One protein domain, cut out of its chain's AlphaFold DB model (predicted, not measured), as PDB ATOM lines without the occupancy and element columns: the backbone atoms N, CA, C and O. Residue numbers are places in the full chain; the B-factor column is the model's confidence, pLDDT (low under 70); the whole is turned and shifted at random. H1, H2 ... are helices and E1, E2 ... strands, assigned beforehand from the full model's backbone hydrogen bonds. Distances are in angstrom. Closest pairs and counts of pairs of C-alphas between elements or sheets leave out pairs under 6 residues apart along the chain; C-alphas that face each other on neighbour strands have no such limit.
ATOM      1  N   ASN A  32       8.142  -9.569  20.494       92.25
ATOM      2  CA  ASN A  32       7.521  -8.720  21.513       92.25
ATOM      3  C   ASN A  32       6.550  -9.493  22.417       92.25
ATOM      4  O   ASN A  32       6.119  -8.948  23.422       92.25
ATOM      5  N   THR A  33       6.163 -10.716  22.035       96.75
ATOM      6  CA  THR A  33       5.220 -11.549  22.792       96.75
ATOM      7  C   THR A  33       5.572 -13.030  22.689       96.75
ATOM      8  O   THR A  33       6.082 -13.485  21.656       96.75
ATOM      9  N   GLY A  34       5.228 -13.803  23.723       95.94
ATOM     10  CA  GLY A  34       5.407 -15.262  23.734       95.94
ATOM     11  C   GLY A  34       4.656 -15.952  22.590       95.94
ATOM     12  O   GLY A  34       5.187 -16.853  21.942       95.94
ATOM     13  N   LYS A  35       3.461 -15.455  22.252       97.25
ATOM     14  CA  LYS A  35       2.622 -15.979  21.166       97.25
ATOM     15  C   LYS A  35       3.292 -15.866  19.796       97.25
ATOM     16  O   LYS A  35       3.294 -16.821  19.021       97.25
ATOM     17  N   ALA A  36       3.875 -14.705  19.487       97.06
ATOM     18  CA  ALA A  36       4.578 -14.495  18.220       97.06
ATOM     19  C   ALA A  36       5.818 -15.393  18.101       97.06
ATOM     20  O   ALA A  36       6.116 -15.896  17.016       97.06
ATOM     21  N   LEU A  37       6.516 -15.611  19.218       97.31
ATOM     22  CA  LEU A  37       7.665 -16.504  19.284       97.31
ATOM     23  C   LEU A  37       7.261 -17.965  19.057       97.31
ATOM     24  O   LEU A  37       7.846 -18.616  18.194       97.31
ATOM     25  N   ILE A  38       6.222 -18.450  19.747       97.19
ATOM     26  CA  ILE A  38       5.676 -19.804  19.563       97.19
ATOM     27  C   ILE A  38       5.273 -20.043  18.109       97.19
ATOM     28  O   ILE A  38       5.679 -21.043  17.530       97.19
ATOM     29  N   TYR A  39       4.549 -19.114  17.476       97.06
ATOM     30  CA  TYR A  39       4.187 -19.273  16.064       97.06
ATOM     31  C   TYR A  39       5.403 -19.342  15.140       97.06
ATOM     32  O   TYR A  39       5.395 -20.093  14.166       97.06
ATOM     33  N   SER A  40       6.449 -18.566  15.434       97.50
ATOM     34  CA  SER A  40       7.693 -18.622  14.670       97.50
ATOM     35  C   SER A  40       8.387 -19.973  14.842       97.50
ATOM     36  O   SER A  40       8.838 -20.534  13.847       97.50
ATOM     37  N   LEU A  41       8.441 -20.509  16.065       98.06
ATOM     38  CA  LEU A  41       8.997 -21.838  16.329       98.06
ATOM     39  C   LEU A  41       8.178 -22.930  15.639       98.06
ATOM     40  O   LEU A  41       8.751 -23.714  14.894       98.06
ATOM     41  N   ASP A  42       6.854 -22.943  15.792       98.06
ATOM     42  CA  ASP A  42       5.986 -23.934  15.143       98.06
ATOM     43  C   ASP A  42       6.167 -23.942  13.624       98.06
ATOM     44  O   ASP A  42       6.280 -25.001  13.014       98.06
ATOM     45  N   SER A  43       6.254 -22.763  13.000       97.88
ATOM     46  CA  SER A  43       6.526 -22.670  11.565       97.88
ATOM     47  C   SER A  43       7.885 -23.266  11.196       97.88
ATOM     48  O   SER A  43       7.989 -23.932  10.166       97.88
ATOM     49  N   LEU A  44       8.924 -23.036  12.003       98.06
ATOM     50  CA  LEU A  44      10.248 -23.614  11.776       98.06
ATOM     51  C   LEU A  44      10.238 -25.137  11.952       98.06
ATOM     52  O   LEU A  44      10.851 -25.832  11.148       98.06
ATOM     53  N   PHE A  45       9.510 -25.660  12.938       97.06
ATOM     54  CA  PHE A  45       9.369 -27.101  13.151       97.06
ATOM     55  C   PHE A  45       8.557 -27.783  12.048       97.06
ATOM     56  O   PHE A  45       8.973 -28.826  11.553       97.06
ATOM     57  N   ILE A  46       7.481 -27.160  11.557       96.62
ATOM     58  CA  ILE A  46       6.752 -27.637  10.371       96.62
ATOM     59  C   ILE A  46       7.690 -27.691   9.158       96.62
ATOM     60  O   ILE A  46       7.725 -28.690   8.437       96.62
ATOM     61  N   ASN A  47       8.491 -26.643   8.945       96.25
ATOM     62  CA  ASN A  47       9.481 -26.625   7.869       96.25
ATOM     63  C   ASN A  47      10.514 -27.741   8.043       96.25
ATOM     64  O   ASN A  47      10.823 -28.425   7.068       96.25
ATOM     65  N   LEU A  48      11.007 -27.957   9.268       94.81
ATOM     66  CA  LEU A  48      11.945 -29.027   9.587       94.81
ATOM     67  C   LEU A  48      11.347 -30.397   9.257       94.81
ATOM     68  O   LEU A  48      12.016 -31.193   8.604       94.81
ATOM     69  N   SER A  49      10.094 -30.648   9.644       92.69
ATOM     70  CA  SER A  49       9.336 -31.883   9.384       92.69
ATOM     71  C   SER A  49       9.101 -32.137   7.890       92.69
ATOM     72  O   SER A  49       9.166 -33.282   7.433       92.69
ATOM     73  N   ASN A  50       8.938 -31.079   7.097       93.69
ATOM     74  CA  ASN A  50       8.720 -31.173   5.653       93.69
ATOM     75  C   ASN A  50       9.996 -31.426   4.836       93.69
ATOM     76  O   ASN A  50       9.896 -31.759   3.654       93.69
ATOM     77  N   VAL A  51      11.197 -31.298   5.420       91.25
ATOM     78  CA  VAL A  51      12.428 -31.645   4.695       91.25
ATOM     79  C   VAL A  51      12.519 -33.170   4.537       91.25
ATOM     80  O   VAL A  51      12.498 -33.886   5.540       91.25
ATOM     81  N   PRO A  52      12.653 -33.706   3.307       87.06
ATOM     82  CA  PRO A  52      12.796 -35.143   3.106       87.06
ATOM     83  C   PRO A  52      14.050 -35.684   3.800       87.06
ATOM     84  O   PRO A  52      15.161 -35.196   3.565       87.06
ATOM     85  N   THR A  53      13.895 -36.727   4.616       76.44
ATOM     86  CA  THR A  53      15.016 -37.450   5.232       76.44
ATOM     87  C   THR A  53      15.763 -38.230   4.160       76.44
ATOM     88  O   THR A  53      15.321 -39.292   3.723       76.44
ATOM     89  N   LYS A  54      16.898 -37.700   3.700       70.75
ATOM     90  CA  LYS A  54      17.811 -38.448   2.829       70.75
ATOM     91  C   LYS A  54      18.646 -39.409   3.675       70.75
ATOM     92  O   LYS A  54      19.079 -39.066   4.767       70.75
ATOM     93  N   ALA A  55      18.915 -40.597   3.136       60.00
ATOM     94  CA  ALA A  55      19.597 -41.681   3.850       60.00
ATOM     95  C   ALA A  55      21.084 -41.418   4.183       60.00
ATOM     96  O   ALA A  55      21.699 -42.235   4.862       60.00
ATOM     97  N   LYS A  56      21.689 -40.314   3.714       62.31
ATOM     98  CA  LYS A  56      23.085 -39.957   4.022       62.31
ATOM     99  C   LYS A  56      23.271 -38.441   4.144       62.31
ATOM    100  O   LYS A  56      23.165 -37.732   3.147       62.31
ATOM    101  N   GLY A  57      23.618 -37.997   5.353       64.69
ATOM    102  CA  GLY A  57      24.022 -36.624   5.678       64.69
ATOM    103  C   GLY A  57      22.868 -35.648   5.933       64.69
ATOM    104  O   GLY A  57      21.782 -35.776   5.366       64.69
ATOM    105  N   SER A  58      23.119 -34.648   6.781       73.12
ATOM    106  CA  SER A  58      22.214 -33.514   6.984       73.12
ATOM    107  C   SER A  58      22.191 -32.641   5.729       73.12
ATOM    108  O   SER A  58      23.244 -32.200   5.262       73.12
ATOM    109  N   SER A  59      21.008 -32.362   5.178       86.62
ATOM    110  CA  SER A  59      20.898 -31.395   4.084       86.62
ATOM    111  C   SER A  59      21.198 -29.981   4.593       86.62
ATOM    112  O   SER A  59      20.915 -29.659   5.748       86.62
ATOM    113  N   GLU A  60      21.734 -29.116   3.729       89.19
ATOM    114  CA  GLU A  60      21.963 -27.700   4.054       89.19
ATOM    115  C   GLU A  60      20.684 -27.021   4.574       89.19
ATOM    116  O   GLU A  60      20.734 -26.233   5.514       89.19
ATOM    117  N   ALA A  61      19.520 -27.411   4.040       91.50
ATOM    118  CA  ALA A  61      18.219 -26.947   4.510       91.50
ATOM    119  C   ALA A  61      17.931 -27.346   5.970       91.50
ATOM    120  O   ALA A  61      17.492 -26.502   6.747       91.50
ATOM    121  N   VAL A  62      18.203 -28.598   6.370       91.75
ATOM    122  CA  VAL A  62      18.039 -29.045   7.769       91.75
ATOM    123  C   VAL A  62      18.954 -28.248   8.696       91.75
ATOM    124  O   VAL A  62      18.506 -27.778   9.741       91.75
ATOM    125  N   VAL A  63      20.221 -28.069   8.314       91.50
ATOM    126  CA  VAL A  63      21.189 -27.294   9.106       91.50
ATOM    127  C   VAL A  63      20.713 -25.854   9.261       91.50
ATOM    128  O   VAL A  63      20.661 -25.336  10.375       91.50
ATOM    129  N   HIS A  64      20.296 -25.224   8.163       94.00
ATOM    130  CA  HIS A  64      19.790 -23.858   8.173       94.00
ATOM    131  C   HIS A  64      18.570 -23.702   9.091       94.00
ATOM    132  O   HIS A  64      18.563 -22.813   9.939       94.00
ATOM    133  N   ILE A  65      17.575 -24.592   8.991       95.56
ATOM    134  CA  ILE A  65      16.373 -24.542   9.836       95.56
ATOM    135  C   ILE A  65      16.727 -24.716  11.318       95.56
ATOM    136  O   ILE A  65      16.238 -23.955  12.149       95.56
ATOM    137  N   ASN A  66      17.609 -25.658  11.664       95.00
ATOM    138  CA  ASN A  66      18.053 -25.846  13.050       95.00
ATOM    139  C   ASN A  66      18.779 -24.625  13.616       95.00
ATOM    140  O   ASN A  66      18.626 -24.306  14.796       95.00
ATOM    141  N   GLU A  67      19.563 -23.934  12.794       94.69
ATOM    142  CA  GLU A  67      20.229 -22.704  13.211       94.69
ATOM    143  C   GLU A  67      19.245 -21.548  13.404       94.69
ATOM    144  O   GLU A  67      19.403 -20.768  14.343       94.69
ATOM    145  N   GLU A  68      18.188 -21.462  12.597       96.75
ATOM    146  CA  GLU A  68      17.113 -20.490  12.812       96.75
ATOM    147  C   GLU A  68      16.270 -20.819  14.057       96.75
ATOM    148  O   GLU A  68      15.919 -19.905  14.808       96.75
ATOM    149  N   ILE A  69      16.018 -22.103  14.349       97.69
ATOM    150  CA  ILE A  69      15.395 -22.547  15.611       97.69
ATOM    151  C   ILE A  69      16.262 -22.117  16.795       97.69
ATOM    152  O   ILE A  69      15.774 -21.436  17.698       97.69
ATOM    153  N   ARG A  70      17.562 -22.443  16.764       96.62
ATOM    154  CA  ARG A  70      18.517 -22.061  17.812       96.62
ATOM    155  C   ARG A  70      18.500 -20.554  18.054       96.62
ATOM    156  O   ARG A  70      18.298 -20.131  19.185       96.62
ATOM    157  N   LYS A  71      18.672 -19.743  17.006       96.81
ATOM    158  CA  LYS A  71      18.674 -18.275  17.122       96.81
ATOM    159  C   LYS A  71      17.348 -17.726  17.643       96.81
ATOM    160  O   LYS A  71      17.350 -16.751  18.386       96.81
ATOM    161  N   THR A  72      16.226 -18.336  17.260       97.75
ATOM    162  CA  THR A  72      14.901 -17.952  17.763       97.75
ATOM    163  C   THR A  72      14.808 -18.194  19.269       97.75
ATOM    164  O   THR A  72      14.390 -17.298  19.995       97.75
ATOM    165  N   ILE A  73      15.268 -19.349  19.758       97.81
ATOM    166  CA  ILE A  73      15.308 -19.651  21.198       97.81
ATOM    167  C   ILE A  73      16.279 -18.709  21.929       97.81
ATOM    168  O   ILE A  73      15.930 -18.131  22.951       97.81
ATOM    169  N   GLU A  74      17.481 -18.499  21.389       96.75
ATOM    170  CA  GLU A  74      18.501 -17.617  21.979       96.75
ATOM    171  C   GLU A  74      18.102 -16.133  21.988       96.75
ATOM    172  O   GLU A  74      18.688 -15.349  22.730       96.75
ATOM    173  N   SER A  75      17.101 -15.736  21.195       96.50
ATOM    174  CA  SER A  75      16.554 -14.374  21.210       96.50
ATOM    175  C   SER A  75      15.670 -14.074  22.427       96.50
ATOM    176  O   SER A  75      15.278 -12.924  22.621       96.50
ATOM    177  N   ILE A  76      15.356 -15.082  23.252       97.00
ATOM    178  CA  ILE A  76      14.602 -14.915  24.499       97.00
ATOM    179  C   ILE A  76      15.535 -14.330  25.560       97.00
ATOM    180  O   ILE A  76      16.213 -15.059  26.280       97.00
ATOM    181  N   ASP A  77      15.565 -13.002  25.657       96.38
ATOM    182  CA  ASP A  77      16.461 -12.270  26.559       96.38
ATOM    183  C   ASP A  77      15.746 -11.552  27.716       96.38
ATOM    184  O   ASP A  77      16.409 -11.071  28.639       96.38
ATOM    185  N   ALA A  78      14.410 -11.521  27.705       96.31
ATOM    186  CA  ALA A  78      13.579 -10.866  28.710       96.31
ATOM    187  C   ALA A  78      12.829 -11.889  29.588       96.31
ATOM    188  O   ALA A  78      12.152 -12.770  29.048       96.31
ATOM    189  N   PRO A  79      12.849 -11.755  30.932       96.38
ATOM    190  CA  PRO A  79      12.119 -12.654  31.829       96.38
ATOM    191  C   PRO A  79      10.621 -12.743  31.521       96.38
ATOM    192  O   PRO A  79      10.067 -13.836  31.494       96.38
ATOM    193  N   GLN A  80       9.981 -11.613  31.206       96.00
ATOM    194  CA  GLN A  80       8.564 -11.580  30.839       96.00
ATOM    195  C   GLN A  80       8.261 -12.464  29.619       96.00
ATOM    196  O   GLN A  80       7.267 -13.187  29.617       96.00
ATOM    197  N   LEU A  81       9.134 -12.457  28.608       96.69
ATOM    198  CA  LEU A  81       8.940 -13.252  27.398       96.69
ATOM    199  C   LEU A  81       9.014 -14.759  27.692       96.69
ATOM    200  O   LEU A  81       8.231 -15.524  27.131       96.69
ATOM    201  N   LEU A  82       9.904 -15.182  28.598       95.88
ATOM    202  CA  LEU A  82       9.986 -16.570  29.068       95.88
ATOM    203  C   LEU A  82       8.700 -17.000  29.798       95.88
ATOM    204  O   LEU A  82       8.222 -18.119  29.610       95.88
ATOM    205  N   GLU A  83       8.121 -16.111  30.608       95.56
ATOM    206  CA  GLU A  83       6.860 -16.378  31.305       95.56
ATOM    207  C   GLU A  83       5.669 -16.479  30.346       95.56
ATOM    208  O   GLU A  83       4.880 -17.418  30.453       95.56
ATOM    209  N   GLU A  84       5.550 -15.552  29.394       96.25
ATOM    210  CA  GLU A  84       4.511 -15.586  28.360       96.25
ATOM    211  C   GLU A  84       4.617 -16.853  27.511       96.25
ATOM    212  O   GLU A  84       3.621 -17.537  27.284       96.25
ATOM    213  N   LEU A  85       5.832 -17.212  27.095       96.25
ATOM    214  CA  LEU A  85       6.111 -18.452  26.379       96.25
ATOM    215  C   LEU A  85       5.604 -19.680  27.153       96.25
ATOM    216  O   LEU A  85       4.968 -20.550  26.561       96.25
ATOM    217  N   ALA A  86       5.845 -19.757  28.466       96.00
ATOM    218  CA  ALA A  86       5.390 -20.877  29.293       96.00
ATOM    219  C   ALA A  86       3.864 -20.992  29.397       96.00
ATOM    220  O   ALA A  86       3.343 -22.093  29.597       96.00
ATOM    221  N   VAL A  87       3.146 -19.875  29.278       96.19
ATOM    222  CA  VAL A  87       1.679 -19.861  29.206       96.19
ATOM    223  C   VAL A  87       1.221 -20.326  27.826       96.19
ATOM    224  O   VAL A  87       0.419 -21.254  27.727       96.19
ATOM    225  N   GLU A  88       1.764 -19.733  26.766       96.62
ATOM    226  CA  GLU A  88       1.362 -20.003  25.382       96.62
ATOM    227  C   GLU A  88       1.674 -21.440  24.947       96.62
ATOM    228  O   GLU A  88       0.846 -22.068  24.288       96.62
ATOM    229  N   PHE A  89       2.807 -22.006  25.372       96.81
ATOM    230  CA  PHE A  89       3.196 -23.388  25.061       96.81
ATOM    231  C   PHE A  89       2.175 -24.426  25.559       96.81
ATOM    232  O   PHE A  89       1.997 -25.477  24.957       96.81
ATOM    233  N   LYS A  90       1.451 -24.138  26.646       96.06
ATOM    234  CA  LYS A  90       0.435 -25.058  27.189       96.06
ATOM    235  C   LYS A  90      -0.873 -25.051  26.401       96.06
ATOM    236  O   LYS A  90      -1.730 -25.895  26.646       96.06
ATOM    237  N   SER A  91      -1.059 -24.092  25.492       95.38
ATOM    238  CA  SER A  91      -2.323 -23.918  24.771       95.38
ATOM    239  C   SER A  91      -2.575 -24.989  23.707       95.38
ATOM    240  O   SER A  91      -3.722 -25.177  23.299       95.38
ATOM    241  N   LYS A  92      -1.531 -25.690  23.244       95.19
ATOM    242  CA  LYS A  92      -1.628 -26.714  22.198       95.19
ATOM    243  C   LYS A  92      -0.433 -27.673  22.210       95.19
ATOM    244  O   LYS A  92       0.478 -27.550  23.018       95.19
ATOM    245  N   LYS A  93      -0.455 -28.647  21.297       96.31
ATOM    246  CA  LYS A  93       0.660 -29.570  21.058       96.31
ATOM    247  C   LYS A  93       1.694 -28.946  20.112       96.31
ATOM    248  O   LYS A  93       1.317 -28.248  19.170       96.31
ATOM    249  N   HIS A  94       2.963 -29.267  20.348       97.19
ATOM    250  CA  HIS A  94       4.121 -28.792  19.594       97.19
ATOM    251  C   HIS A  94       5.038 -29.961  19.193       97.19
ATOM    252  O   HIS A  94       5.032 -31.001  19.851       97.19
ATOM    253  N   ASP A  95       5.845 -29.765  18.147       96.25
ATOM    254  CA  ASP A  95       6.863 -30.729  17.672       96.25
ATOM    255  C   ASP A  95       8.213 -30.584  18.411       96.25
ATOM    256  O   ASP A  95       9.240 -31.125  18.006       96.25
ATOM    257  N   PHE A  96       8.213 -29.838  19.513       96.81
ATOM    258  CA  PHE A  96       9.341 -29.655  20.416       96.81
ATOM    259  C   PHE A  96       8.847 -29.699  21.855       96.81
ATOM    260  O   PHE A  96       7.674 -29.438  22.135       96.81
ATOM    261  N   THR A  97       9.754 -30.001  22.779       97.56
ATOM    262  CA  THR A  97       9.451 -29.972  24.209       97.56
ATOM    263  C   THR A  97       9.991 -28.692  24.822       97.56
ATOM    264  O   THR A  97      11.107 -28.266  24.516       97.56
ATOM    265  N   PHE A  98       9.189 -28.080  25.688       98.19
ATOM    266  CA  PHE A  98       9.591 -26.954  26.511       98.19
ATOM    267  C   PHE A  98       9.136 -27.190  27.948       98.19
ATOM    268  O   PHE A  98       7.945 -27.347  28.223       98.19
ATOM    269  N   ILE A  99      10.097 -27.209  28.865       97.94
ATOM    270  CA  ILE A  99       9.850 -27.334  30.302       97.94
ATOM    271  C   ILE A  99      10.308 -26.073  31.015       97.94
ATOM    272  O   ILE A  99      11.273 -25.433  30.607       97.94
ATOM    273  N   VAL A 100       9.629 -25.723  32.104       97.75
ATOM    274  CA  VAL A 100       9.981 -24.570  32.932       97.75
ATOM    275  C   VAL A 100       9.904 -24.951  34.403       97.75
ATOM    276  O   VAL A 100       8.983 -25.641  34.841       97.75
ATOM    277  N   SER A 101      10.903 -24.516  35.158       97.62
ATOM    278  CA  SER A 101      10.965 -24.652  36.613       97.62
ATOM    279  C   SER A 101       9.805 -23.915  37.287       97.62
ATOM    280  O   SER A 101       9.266 -22.944  36.749       97.62
ATOM    281  N   LYS A 102       9.399 -24.369  38.478       95.94
ATOM    282  CA  LYS A 102       8.245 -23.802  39.196       95.94
ATOM    283  C   LYS A 102       8.469 -22.335  39.581       95.94
ATOM    284  O   LYS A 102       7.525 -21.551  39.510       95.94
ATOM    285  N   ASP A 103       9.694 -21.946  39.927       95.81
ATOM    286  CA  ASP A 103      10.070 -20.543  40.167       95.81
ATOM    287  C   ASP A 103      10.327 -19.726  38.884       95.81
ATOM    288  O   ASP A 103      10.674 -18.546  38.963       95.81
ATOM    289  N   LYS A 104      10.143 -20.344  37.710       95.94
ATOM    290  CA  LYS A 104      10.315 -19.760  36.375       95.94
ATOM    291  C   LYS A 104      11.715 -19.206  36.094       95.94
ATOM    292  O   LYS A 104      11.885 -18.433  35.152       95.94
ATOM    293  N   LYS A 105      12.734 -19.579  36.877       95.94
ATOM    294  CA  LYS A 105      14.105 -19.093  36.658       95.94
ATOM    295  C   LYS A 105      14.844 -19.859  35.579       95.94
ATOM    296  O   LYS A 105      15.774 -19.311  35.007       95.94
ATOM    297  N   VAL A 106      14.452 -21.099  35.320       97.88
ATOM    298  CA  VAL A 106      15.077 -21.987  34.336       97.88
ATOM    299  C   VAL A 106      14.010 -22.587  33.430       97.88
ATOM    300  O   VAL A 106      12.994 -23.078  33.926       97.88
ATOM    301  N   GLY A 107      14.245 -22.579  32.121       98.00
ATOM    302  CA  GLY A 107      13.466 -23.323  31.134       98.00
ATOM    303  C   GLY A 107      14.374 -24.089  30.181       98.00
ATOM    304  O   GLY A 107      15.510 -23.684  29.965       98.00
ATOM    305  N   VAL A 108      13.910 -25.203  29.624       98.31
ATOM    306  CA  VAL A 108      14.710 -26.050  28.728       98.31
ATOM    307  C   VAL A 108      13.894 -26.398  27.497       98.31
ATOM    308  O   VAL A 108      12.763 -26.866  27.608       98.31
ATOM    309  N   PHE A 109      14.488 -26.160  26.333       98.19
ATOM    310  CA  PHE A 109      14.000 -26.616  25.041       98.19
ATOM    311  C   PHE A 109      14.721 -27.894  24.633       98.19
ATOM    312  O   PHE A 109      15.949 -27.948  24.717       98.19
ATOM    313  N   SER A 110      13.966 -28.854  24.106       97.12
ATOM    314  CA  SER A 110      14.480 -30.093  23.518       97.12
ATOM    315  C   SER A 110      13.782 -30.381  22.193       97.12
ATOM    316  O   SER A 110      12.551 -30.332  22.125       97.12
ATOM    317  N   TRP A 111      14.540 -30.707  21.143       95.50
ATOM    318  CA  TRP A 111      13.961 -31.096  19.853       95.50
ATOM    319  C   TRP A 111      14.858 -32.021  19.026       95.50
ATOM    320  O   TRP A 111      16.085 -31.952  19.119       95.50
ATOM    321  N   ASP A 112      14.233 -32.852  18.184       92.81
ATOM    322  CA  ASP A 112      14.923 -33.645  17.162       92.81
ATOM    323  C   ASP A 112      15.383 -32.732  16.020       92.81
ATOM    324  O   ASP A 112      14.594 -32.068  15.347       92.81
ATOM    325  N   THR A 113      16.689 -32.699  15.802       90.94
ATOM    326  CA  THR A 113      17.346 -31.889  14.782       90.94
ATOM    327  C   THR A 113      17.201 -32.474  13.384       90.94
ATOM    328  O   THR A 113      17.447 -31.774  12.403       90.94
ATOM    329  N   ARG A 114      16.841 -33.756  13.257       88.31
ATOM    330  CA  ARG A 114      16.798 -34.509  11.996       88.31
ATOM    331  C   ARG A 114      18.116 -34.471  11.213       88.31
ATOM    332  O   ARG A 114      18.124 -34.698  10.003       88.31
ATOM    333  N   MET A 115      19.247 -34.208  11.874       83.75
ATOM    334  CA  MET A 115      20.567 -34.139  11.230       83.75
ATOM    335  C   MET A 115      21.166 -35.521  10.882       83.75
ATOM    336  O   MET A 115      22.273 -35.597  10.350       83.75
ATOM    337  N   GLY A 116      20.425 -36.619  11.079       68.12
ATOM    338  CA  GLY A 116      20.859 -37.979  10.740       68.12
ATOM    339  C   GLY A 116      21.837 -38.569  11.763       68.12
ATOM    340  O   GLY A 116      21.868 -38.123  12.905       68.12
ATOM    341  N   SER A 117      22.627 -39.573  11.350       58.72
ATOM    342  CA  SER A 117      23.500 -40.461  12.158       58.72
ATOM    343  C   SER A 117      24.613 -39.795  12.990       58.72
ATOM    344  O   SER A 117      25.569 -40.455  13.387       58.72
ATOM    345  N   SER A 118      24.540 -38.489  13.221       59.47
ATOM    346  CA  SER A 118      25.333 -37.814  14.238       59.47
ATOM    347  C   SER A 118      24.827 -38.184  15.632       59.47
ATOM    348  O   SER A 118      23.618 -38.242  15.853       59.47
ATOM    349  N   GLU A 119      25.729 -38.307  16.604       62.38
ATOM    350  CA  GLU A 119      25.421 -38.387  18.044       62.38
ATOM    351  C   GLU A 119      24.735 -37.114  18.596       62.38
ATOM    352  O   GLU A 119      24.745 -36.877  19.795       62.38
ATOM    353  N   GLN A 120      24.176 -36.258  17.735       68.50
ATOM    354  CA  GLN A 120      23.587 -34.949  18.031       68.50
ATOM    355  C   GLN A 120      22.155 -34.844  17.480       68.50
ATOM    356  O   GLN A 120      21.689 -33.761  17.124       68.50
ATOM    357  N   SER A 121      21.452 -35.977  17.372       80.50
ATOM    358  CA  SER A 121      20.083 -36.021  16.844       80.50
ATOM    359  C   SER A 121      19.115 -35.163  17.653       80.50
ATOM    360  O   SER A 121      18.209 -34.598  17.066       80.50
ATOM    361  N   ILE A 122      19.339 -34.971  18.954       80.88
ATOM    362  CA  ILE A 122      18.548 -34.064  19.796       80.88
ATOM    363  C   ILE A 122      19.425 -32.895  20.236       80.88
ATOM    364  O   ILE A 122      20.557 -33.089  20.685       80.88
ATOM    365  N   LYS A 123      18.885 -31.679  20.141       88.75
ATOM    366  CA  LYS A 123      19.525 -30.458  20.636       88.75
ATOM    367  C   LYS A 123      18.749 -29.917  21.823       88.75
ATOM    368  O   LYS A 123      17.523 -29.980  21.863       88.75
ATOM    369  N   ASN A 124      19.503 -29.401  22.787       95.19
ATOM    370  CA  ASN A 124      18.985 -28.912  24.049       95.19
ATOM    371  C   ASN A 124      19.522 -27.512  24.331       95.19
ATOM    372  O   ASN A 124      20.736 -27.295  24.307       95.19
ATOM    373  N   ILE A 125      18.625 -26.573  24.623       97.38
ATOM    374  CA  ILE A 125      18.986 -25.220  25.054       97.38
ATOM    375  C   ILE A 125      18.276 -24.941  26.366       97.38
ATOM    376  O   ILE A 125      17.047 -24.933  26.422       97.38
ATOM    377  N   ALA A 126      19.055 -24.682  27.410       97.81
ATOM    378  CA  ALA A 126      18.534 -24.136  28.647       97.81
ATOM    379  C   ALA A 126      18.556 -22.607  28.584       97.81
ATOM    380  O   ALA A 126      19.517 -21.993  28.129       97.81
ATOM    381  N   LEU A 127      17.486 -22.001  29.070       98.19
ATOM    382  CA  LEU A 127      17.361 -20.584  29.346       98.19
ATOM    383  C   LEU A 127      17.355 -20.406  30.855       98.19
ATOM    384  O   LEU A 127      16.663 -21.144  31.558       98.19
ATOM    385  N   TYR A 128      18.086 -19.422  31.359       97.56
ATOM    386  CA  TYR A 128      18.082 -19.118  32.782       97.56
ATOM    387  C   TYR A 128      18.087 -17.617  33.056       97.56
ATOM    388  O   TYR A 128      18.683 -16.825  32.325       97.56
ATOM    389  N   LYS A 129      17.405 -17.219  34.129       95.94
ATOM    390  CA  LYS A 129      17.336 -15.835  34.586       95.94
ATOM    391  C   LYS A 129      18.646 -15.442  35.272       95.94
ATOM    392  O   LYS A 129      19.068 -16.088  36.228       95.94
ATOM    393  N   SER A 130      19.251 -14.352  34.812       95.00
ATOM    394  CA  SER A 130      20.441 -13.727  35.393       95.00
ATOM    395  C   SER A 130      20.194 -12.220  35.508       95.00
ATOM    396  O   SER A 130      20.215 -11.488  34.516       95.00
ATOM    397  N   GLY A 131      19.860 -11.766  36.722       91.75
ATOM    398  CA  GLY A 131      19.368 -10.406  36.965       91.75
ATOM    399  C   GLY A 131      18.060 -10.124  36.217       91.75
ATOM    400  O   GLY A 131      17.093 -10.884  36.330       91.75
ATOM    401  N   ASP A 132      18.056  -9.053  35.423       94.38
ATOM    402  CA  ASP A 132      16.906  -8.609  34.619       94.38
ATOM    403  C   ASP A 132      16.860  -9.234  33.219       94.38
ATOM    404  O   ASP A 132      16.065  -8.829  32.371       94.38
ATOM    405  N   ARG A 133      17.725 -10.218  32.954       96.19
ATOM    406  CA  ARG A 133      17.865 -10.852  31.644       96.19
ATOM    407  C   ARG A 133      17.675 -12.356  31.725       96.19
ATOM    408  O   ARG A 133      17.828 -12.971  32.779       96.19
ATOM    409  N   VAL A 134      17.372 -12.942  30.577       97.31
ATOM    410  CA  VAL A 134      17.436 -14.381  30.333       97.31
ATOM    411  C   VAL A 134      18.648 -14.655  29.452       97.31
ATOM    412  O   VAL A 134      18.903 -13.931  28.491       97.31
ATOM    413  N   LEU A 135      19.428 -15.666  29.820       97.44
ATOM    414  CA  LEU A 135      20.618 -16.083  29.092       97.44
ATOM    415  C   LEU A 135      20.437 -17.522  28.595       97.44
ATOM    416  O   LEU A 135      19.986 -18.373  29.366       97.44
ATOM    417  N   PRO A 136      20.793 -17.815  27.335       97.44
ATOM    418  CA  PRO A 136      20.814 -19.175  26.828       97.44
ATOM    419  C   PRO A 136      22.125 -19.891  27.169       97.44
ATOM    420  O   PRO A 136      23.193 -19.284  27.255       97.44
ATOM    421  N   THR A 137      22.058 -21.211  27.297       96.56
ATOM    422  CA  THR A 137      23.210 -22.114  27.273       96.56
ATOM    423  C   THR A 137      22.837 -23.412  26.568       96.56
ATOM    424  O   THR A 137      21.721 -23.916  26.702       96.56
ATOM    425  N   SER A 138      23.767 -23.961  25.789       94.31
ATOM    426  CA  SER A 138      23.589 -25.293  25.208       94.31
ATOM    427  C   SER A 138      23.840 -26.346  26.282       94.31
ATOM    428  O   SER A 138      24.820 -26.250  27.018       94.31
ATOM    429  N   LEU A 139      22.976 -27.357  26.367       92.38
ATOM    430  CA  LEU A 139      23.230 -28.510  27.230       92.38
ATOM    431  C   LEU A 139      24.021 -29.547  26.434       92.38
ATOM    432  O   LEU A 139      23.536 -30.070  25.428       92.38
TER     433      LEU A 139
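AT A GLANCE: This is residues 32 to 139 of the 259 residues of an uncharacterized protein of Muricauda alvinocaridis (UniProt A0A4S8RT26). One twisted sheet, E1 to E4, has helices H2 and H3 over one face and no named helix over the other. H1 lies side by side with H2 in a long helical hairpin, and H3 packs on residues 34 to 38 of H1. The printed part has 108 residues, with three named helices followed by four named strands; the sheet, in the order E1 E2 E3 E4, is antiparallel, and the class is mixed. The whole is compact, with a radius of gyration of the C-alphas of 14.1 A, yet elongated, spanning 44 by 25 by 20 A.

IN THESE COORDINATES: H1, residues 34 to 50, begins at C-alpha 34 (5.407, -15.262, 23.734) and is 24.3 A long. H2 is residues 60 to 74, 20.9 A, and H3 residues 79 to 91, 19.6 A. The strands are E1, residues 97 to 100, E2, 106 to 112, E3, 122 to 130, 25.7 A, and E4, 133 to 138, ending at C-alpha 138 (23.589, -25.293, 25.208).

HOW THE PARTS SIT: The strands form a meander, each the antiparallel neighbour of the one before. N 99 and O 108 are 3.0 A apart across E1 and E2, N 109 and O 125 2.8 A across E2 and E3, N 128 and O 135 2.9 A across E3 and E4. H2 runs along E3 at 13 degrees on the local plane, at a height over the sheet of 11.0 A. On the same face, H3 runs slantwise to E1 at 49 degrees on the local plane. H1 and H2 touch, closest at C-alphas of Leu 48 and Ile 65, 6.3 A. Every O i to N i+4 pair is within hydrogen-bond range in H1 and H2; in H3, 7 of 9.

THE WHOLE: The printed part has no cut and no long link. The C-alphas farthest apart, those of Ala 55 and Gly 131, are 45.5 A apart. Residues 55 to 57 and 116 to 120 have pLDDT under 70.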